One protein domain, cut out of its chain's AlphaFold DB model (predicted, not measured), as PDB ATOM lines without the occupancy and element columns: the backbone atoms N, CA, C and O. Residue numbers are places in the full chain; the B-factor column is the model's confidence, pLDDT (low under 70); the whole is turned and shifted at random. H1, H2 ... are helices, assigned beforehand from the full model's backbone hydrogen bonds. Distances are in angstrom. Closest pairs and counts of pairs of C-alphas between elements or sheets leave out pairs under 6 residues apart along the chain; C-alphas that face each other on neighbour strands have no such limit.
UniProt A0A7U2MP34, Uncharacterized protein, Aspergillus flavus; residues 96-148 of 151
ATOM      1  N   SER A  96      28.195   7.402 -47.149       83.75
ATOM      2  CA  SER A  96      28.376   6.510 -46.004       83.75
ATOM      3  C   SER A  96      27.221   6.650 -45.008       83.75
ATOM      4  O   SER A  96      26.461   7.620 -45.041       83.75
ATOM      5  N   ASN A  97      27.112   5.707 -44.069       79.56
ATOM      6  CA  ASN A  97      26.121   5.801 -42.994       79.56
ATOM      7  C   ASN A  97      26.293   7.089 -42.176       79.56
ATOM      8  O   ASN A  97      25.302   7.718 -41.831       79.56
ATOM      9  N   GLU A  98      27.528   7.513 -41.897       82.31
ATOM     10  CA  GLU A  98      27.797   8.745 -41.143       82.31
ATOM     11  C   GLU A  98      27.348   9.996 -41.915       82.31
ATOM     12  O   GLU A  98      26.769  10.912 -41.332       82.31
ATOM     13  N   ASP A  99      27.547  10.015 -43.239       83.81
ATOM     14  CA  ASP A  99      27.056  11.094 -44.109       83.81
ATOM     15  C   ASP A  99      25.531  11.156 -44.114       83.81
ATOM     16  O   ASP A  99      24.945  12.232 -44.013       83.81
ATOM     17  N   LEU A 100      24.895   9.989 -44.191       83.50
ATOM     18  CA  LEU A 100      23.448   9.854 -44.171       83.50
ATOM     19  C   LEU A 100      22.873  10.301 -42.818       83.50
ATOM     20  O   LEU A 100      21.932  11.087 -42.789       83.50
ATOM     21  N   PHE A 101      23.477   9.893 -41.698       84.56
ATOM     22  CA  PHE A 101      23.096  10.363 -40.362       84.56
ATOM     23  C   PHE A 101      23.261  11.872 -40.202       84.56
ATOM     24  O   PHE A 101      22.399  12.515 -39.604       84.56
ATOM     25  N   SER A 102      24.330  12.450 -40.749       84.50
ATOM     26  CA  SER A 102      24.523  13.900 -40.758       84.50
ATOM     27  C   SER A 102      23.432  14.591 -41.582       84.50
ATOM     28  O   SER A 102      22.809  15.529 -41.088       84.50
ATOM     29  N   ALA A 103      23.124  14.089 -42.780       85.81
ATOM     30  CA  ALA A 103      22.060  14.627 -43.624       85.81
ATOM     31  C   ALA A 103      20.686  14.567 -42.934       85.81
ATOM     32  O   ALA A 103      19.964  15.562 -42.920       85.81
ATOM     33  N   PHE A 104      20.348  13.442 -42.294       85.88
ATOM     34  CA  PHE A 104      19.111  13.310 -41.521       85.88
ATOM     35  C   PHE A 104      19.092  14.203 -40.278       85.88
ATOM     36  O   PHE A 104      18.059  14.787 -39.972       85.88
ATOM     37  N   SER A 105      20.222  14.357 -39.585       85.50
ATOM     38  CA  SER A 105      20.336  15.294 -38.460       85.50
ATOM     39  C   SER A 105      20.034  16.726 -38.897       85.50
ATOM     40  O   SER A 105      19.313  17.436 -38.204       85.50
ATOM     41  N   HIS A 106      20.542  17.147 -40.059       85.19
ATOM     42  CA  HIS A 106      20.237  18.464 -40.613       85.19
ATOM     43  C   HIS A 106      18.767  18.594 -41.018       85.19
ATOM     44  O   HIS A 106      18.130  19.562 -40.620       85.19
ATOM     45  N   LEU A 107      18.218  17.599 -41.717       86.19
ATOM     46  CA  LEU A 107      16.813  17.572 -42.128       86.19
ATOM     47  C   LEU A 107      15.857  17.707 -40.931       86.19
ATOM     48  O   LEU A 107      14.898  18.466 -40.987       86.19
ATOM     49  N   LEU A 108      16.134  17.005 -39.828       84.56
ATOM     50  CA  LEU A 108      15.325  17.035 -38.601       84.56
ATOM     51  C   LEU A 108      15.440  18.339 -37.797       84.56
ATOM     52  O   LEU A 108      14.672  18.539 -36.848       84.56
ATOM     53  N   ASN A 109      16.420  19.180 -38.131       84.38
ATOM     54  CA  ASN A 109      16.595  20.510 -37.558       84.38
ATOM     55  C   ASN A 109      15.921  21.602 -38.404       84.38
ATOM     56  O   ASN A 109      15.870  22.745 -37.957       84.38
ATOM     57  N   THR A 110      15.408  21.276 -39.594       83.62
ATOM     58  CA  THR A 110      14.656  22.220 -40.425       83.62
ATOM     59  C   THR A 110      13.202  22.324 -39.957       83.62
ATOM     60  O   THR A 110      12.597  21.338 -39.549       83.62
ATOM     61  N   ASP A 111      12.587  23.499 -40.096       83.69
ATOM     62  CA  ASP A 111      11.168  23.713 -39.768       83.69
ATOM     63  C   ASP A 111      10.203  22.925 -40.677       83.69
ATOM     64  O   ASP A 111       9.049  22.690 -40.328       83.69
ATOM     65  N   GLN A 112      10.664  22.521 -41.866       85.06
ATOM     66  CA  GLN A 112       9.854  21.913 -42.929       85.06
ATOM     67  C   GLN A 112      10.283  20.474 -43.260       85.06
ATOM     68  O   GLN A 112      10.289  20.071 -44.424       85.06
ATOM     69  N   VAL A 113      10.611  19.688 -42.229       85.19
ATOM     70  CA  VAL A 113      11.132  18.310 -42.335       85.19
ATOM     71  C   VAL A 113      10.337  17.436 -43.313       85.19
ATOM     72  O   VAL A 113      10.913  16.824 -44.212       85.19
ATOM     73  N   ASP A 114       9.009  17.376 -43.156       84.06
ATOM     74  CA  ASP A 114       8.169  16.480 -43.956       84.06
ATOM     75  C   ASP A 114       8.182  16.880 -45.433       84.06
ATOM     76  O   ASP A 114       8.322  16.025 -46.305       84.06
ATOM     77  N   MET A 115       8.088  18.181 -45.726       87.25
ATOM     78  CA  MET A 115       8.109  18.676 -47.105       87.25
ATOM     79  C   MET A 115       9.464  18.433 -47.772       87.25
ATOM     80  O   MET A 115       9.503  17.963 -48.910       87.25
ATOM     81  N   GLU A 116      10.569  18.692 -47.071       86.69
ATOM     82  CA  GLU A 116      11.917  18.433 -47.586       86.69
ATOM     83  C   GLU A 116      12.158  16.941 -47.833       86.69
ATOM     84  O   GLU A 116      12.652  16.562 -48.897       86.69
ATOM     85  N   TYR A 117      11.730  16.075 -46.912       88.12
ATOM     86  CA  TYR A 117      11.855  14.631 -47.089       88.12
ATOM     87  C   TYR A 117      11.030  14.117 -48.273       88.12
ATOM     88  O   TYR A 117      11.511  13.303 -49.065       88.12
ATOM     89  N   GLN A 118       9.803  14.624 -48.446       87.94
ATOM     90  CA  GLN A 118       8.982  14.273 -49.605       87.94
ATOM     91  C   GLN A 118       9.647  14.688 -50.923       87.94
ATOM     92  O   GLN A 118       9.538  13.958 -51.908       87.94
ATOM     93  N   LEU A 119      10.378  15.808 -50.958       87.50
ATOM     94  CA  LEU A 119      11.155  16.197 -52.139       87.50
ATOM     95  C   LEU A 119      12.292  15.213 -52.432       87.50
ATOM     96  O   LEU A 119      12.512  14.894 -53.597       87.50
ATOM     97  N   TRP A 120      12.978  14.696 -51.408       87.06
ATOM     98  CA  TRP A 120      14.053  13.709 -51.590       87.06
ATOM     99  C   TRP A 120      13.530  12.378 -52.138       87.06
ATOM    100  O   TRP A 120      14.176  11.743 -52.969       87.06
ATOM    101  N   VAL A 121      12.349  11.955 -51.683       88.44
ATOM    102  CA  VAL A 121      11.741  10.670 -52.059       88.44
ATOM    103  C   VAL A 121      10.952  10.750 -53.371       88.44
ATOM    104  O   VAL A 121      10.729   9.721 -54.007       88.44
ATOM    105  N   LYS A 122      10.560  11.949 -53.822       85.75
ATOM    106  CA  LYS A 122       9.706  12.163 -55.004       85.75
ATOM    107  C   LYS A 122      10.138  11.365 -56.238       85.75
ATOM    108  O   LYS A 122       9.292  10.793 -56.921       85.75
ATOM    109  N   ASP A 123      11.443  11.313 -56.497       81.38
ATOM    110  CA  ASP A 123      12.017  10.641 -57.667       81.38
ATOM    111  C   ASP A 123      12.565   9.232 -57.340       81.38
ATOM    112  O   ASP A 123      13.072   8.525 -58.214       81.38
ATOM    113  N   ALA A 124      12.426   8.775 -56.090       83.19
ATOM    114  CA  ALA A 124      12.897   7.484 -55.592       83.19
ATOM    115  C   ALA A 124      11.831   6.379 -55.744       83.19
ATOM    116  O   ALA A 124      11.400   5.752 -54.777       83.19
ATOM    117  N   TYR A 125      11.422   6.095 -56.984       77.69
ATOM    118  CA  TYR A 125      10.355   5.127 -57.305       77.69
ATOM    119  C   TYR A 125      10.639   3.678 -56.862       77.69
ATOM    120  O   TYR A 125       9.713   2.879 -56.737       77.69
ATOM    121  N   GLN A 126      11.906   3.328 -56.625       81.94
ATOM    122  CA  GLN A 126      12.317   1.995 -56.164       81.94
ATOM    123  C   GLN A 126      12.300   1.857 -54.634       81.94
ATOM    124  O   GLN A 126      12.509   0.763 -54.111       81.94
ATOM    125  N   LEU A 127      12.079   2.955 -53.907       80.12
ATOM    126  CA  LEU A 127      12.111   2.958 -52.455       80.12
ATOM    127  C   LEU A 127      10.816   2.333 -51.898       80.12
ATOM    128  O   LEU A 127       9.728   2.793 -52.255       80.12
ATOM    129  N   PRO A 128      10.886   1.315 -51.016       80.62
ATOM    130  CA  PRO A 128       9.697   0.724 -50.408       80.62
ATOM    131  C   PRO A 128       8.831   1.768 -49.695       80.62
ATOM    132  O   PRO A 128       9.356   2.636 -49.005       80.62
ATOM    133  N   THR A 129       7.505   1.637 -49.779       76.31
ATOM    134  CA  THR A 129       6.532   2.625 -49.264       76.31
ATOM    135  C   THR A 129       6.727   2.982 -47.786       76.31
ATOM    136  O   THR A 129       6.468   4.109 -47.382       76.31
ATOM    137  N   LYS A 130       7.262   2.058 -46.978       77.00
ATOM    138  CA  LYS A 130       7.580   2.289 -45.557       77.00
ATOM    139  C   LYS A 130       8.667   3.343 -45.332       77.00
ATOM    140  O   LYS A 130       8.675   3.980 -44.291       77.00
ATOM    141  N   PHE A 131       9.570   3.508 -46.294       74.81
ATOM    142  CA  PHE A 131      10.636   4.508 -46.268       74.81
ATOM    143  C   PHE A 131      10.269   5.756 -47.071       74.81
ATOM    144  O   PHE A 131      11.095   6.639 -47.226       74.81
ATOM    145  N   GLN A 132       9.051   5.844 -47.614       76.94
ATOM    146  CA  GLN A 132       8.606   7.055 -48.306       76.94
ATOM    147  C   GLN A 132       8.029   8.099 -47.348       76.94
ATOM    148  O   GLN A 132       7.837   9.256 -47.710       76.94
ATOM    149  N   GLN A 133       7.760   7.689 -46.112       76.81
ATOM    150  CA  GLN A 133       7.291   8.549 -45.043       76.81
ATOM    151  C   GLN A 133       8.318   8.534 -43.923       76.81
ATOM    152  O   GLN A 133       8.822   7.475 -43.541       76.81
ATOM    153  N   LEU A 134       8.616   9.714 -43.389       71.25
ATOM    154  CA  LEU A 134       9.443   9.845 -42.204       71.25
ATOM    155  C   LEU A 134       8.579   9.427 -41.005       71.25
ATOM    156  O   LEU A 134       7.838  10.224 -40.439       71.25
ATOM    157  N   ALA A 135       8.558   8.130 -40.699       60.16
ATOM    158  CA  ALA A 135       7.706   7.591 -39.646       60.16
ATOM    159  C   ALA A 135       8.074   8.215 -38.291       60.16
ATOM    160  O   ALA A 135       9.175   7.996 -37.800       60.16
ATOM    161  N   GLY A 136       7.135   8.973 -37.710       55.50
ATOM    162  CA  GLY A 136       7.150   9.474 -36.334       55.50
ATOM    163  C   GLY A 136       8.440  10.188 -35.934       55.50
ATOM    164  O   GLY A 136       9.381   9.556 -35.456       55.50
ATOM    165  N   HIS A 137       8.447  11.518 -36.047       52.84
ATOM    166  CA  HIS A 137       9.544  12.430 -35.680       52.84
ATOM    167  C   HIS A 137      10.217  12.110 -34.327       52.84
ATOM    168  O   HIS A 137      11.401  12.385 -34.138       52.84
ATOM    169  N   GLU A 138       9.496  11.475 -33.401       51.28
ATOM    170  CA  GLU A 138       9.990  11.106 -32.072       51.28
ATOM    171  C   GLU A 138      10.892   9.860 -32.055       51.28
ATOM    172  O   GLU A 138      11.866   9.818 -31.306       51.28
ATOM    173  N   HIS A 139      10.642   8.868 -32.916       48.88
ATOM    174  CA  HIS A 139      11.391   7.605 -32.908       48.88
ATOM    175  C   HIS A 139      12.764   7.739 -33.590       48.88
ATOM    176  O   HIS A 139      13.747   7.142 -33.154       48.88
ATOM    177  N   ILE A 140      12.860   8.569 -34.637       53.44
ATOM    178  CA  ILE A 140      14.110   8.793 -35.383       53.44
ATOM    179  C   ILE A 140      15.042   9.740 -34.616       53.44
ATOM    180  O   ILE A 140      16.248   9.491 -34.566       53.44
ATOM    181  N   ARG A 141      14.498  10.765 -33.938       52.41
ATOM    182  CA  ARG A 141      15.280  11.590 -33.002       52.41
ATOM    183  C   ARG A 141      15.892  10.739 -31.892       52.41
ATOM    184  O   ARG A 141      17.066  10.921 -31.596       52.41
ATOM    185  N   PHE A 142      15.157   9.762 -31.353       47.78
ATOM    186  CA  PHE A 142      15.685   8.816 -30.364       47.78
ATOM    187  C   PHE A 142      16.797   7.917 -30.929       47.78
ATOM    188  O   PHE A 142      17.842   7.770 -30.301       47.78
ATOM    189  N   CYS A 143      16.628   7.358 -32.133       45.38
ATOM    190  CA  CYS A 143      17.657   6.516 -32.754       45.38
ATOM    191  C   CYS A 143      18.946   7.280 -33.103       45.38
ATOM    192  O   CYS A 143      20.035   6.725 -32.963       45.38
ATOM    193  N   ILE A 144      18.847   8.542 -33.535       51.34
ATOM    194  CA  ILE A 144      20.019   9.381 -33.830       51.34
ATOM    195  C   ILE A 144      20.660   9.889 -32.528       51.34
ATOM    196  O   ILE A 144      21.877   9.792 -32.377       51.34
ATOM    197  N   ALA A 145      19.866  10.351 -31.556       49.84
ATOM    198  CA  ALA A 145      20.370  10.852 -30.276       49.84
ATOM    199  C   ALA A 145      21.068   9.765 -29.441       49.84
ATOM    200  O   ALA A 145      22.123  10.034 -28.871       49.84
ATOM    201  N   ILE A 146      20.547   8.529 -29.414       49.41
ATOM    202  CA  ILE A 146      21.202   7.408 -28.718       49.41
ATOM    203  C   ILE A 146      22.576   7.103 -29.332       49.41
ATOM    204  O   ILE A 146      23.512   6.803 -28.599       49.41
ATOM    205  N   ASN A 147      22.729   7.206 -30.655       42.97
ATOM    206  CA  ASN A 147      23.980   6.847 -31.328       42.97
ATOM    207  C   ASN A 147      25.041   7.966 -31.263       42.97
ATOM    208  O   ASN A 147      26.236   7.681 -31.273       42.97
ATOM    209  N   VAL A 148      24.622   9.232 -31.146       49.78
ATOM    210  CA  VAL A 148      25.531  10.378 -30.936       49.78
ATOM    211  C   VAL A 148      26.056  10.429 -29.497       49.78
ATOM    212  O   VAL A 148      27.191  10.841 -29.291       49.78
TER     213      VAL A 148
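Overview. This is residues 96 to 148 of the 151 residues of an uncharacterized protein of Aspergillus flavus (UniProt A0A7U2MP34). H1 and H2 meet at their ends near residues 107 and 113 and make a V. From the far end of H2, the long stretch of residues 122 to 136 folds back and leads to H3, which crosses past H1 without clearly touching it. The printed part has 53 residues, with three named helices in the order H1, H2, H3 and no named strand, and its class is all helix. It is compact, with a radius of gyration of the C-alphas of 11.3 A, and its C-alphas span 31 by 25 by 17 A.

Along the chain. H1 covers residues 97 to 107 and measures 15.0 A from first to last C-alpha, beginning at C-alpha 97 at (26.121, 5.801, -42.994). H2 covers residues 113 to 121, 12.4 A long, and its last C-alpha is at (11.741, 10.670, -52.059). H3, residues 137 to 148, is the longest helix by residues at 16.8 A and ends at C-alpha 148 at (25.531, 10.378, -30.936).

Arrangement. H1 and H2 only just touch, with 3 pairs of C-alphas within 8 A, and only at the corner by their tight link. Their closest C-alphas, those of Leu 107 and Val 113, are 5.7 A apart. They run opposite ways at a steep tilt of 47 degrees. H1 and H3 are close but not clearly touching; their closest C-alphas, those of Phe 101 and Ile 144, are 7.3 A apart. These two run opposite ways at a steep tilt of 46 degrees. H2 and H3 are apart. In H1 and H2 every O i to N i+4 pair is within hydrogen-bond range; in H3, 6 of 8 are.

Size, cuts and confidence. The two C-alphas farthest apart, those of Tyr 125 and Val 148, are 30.9 A apart. The printed part has no cut. The link from H2 to H3 is long, with 15 residues. Mean pLDDT of the printed part is 74.5, and residues 135 to 148 are under 70; the mean of H3 is 50.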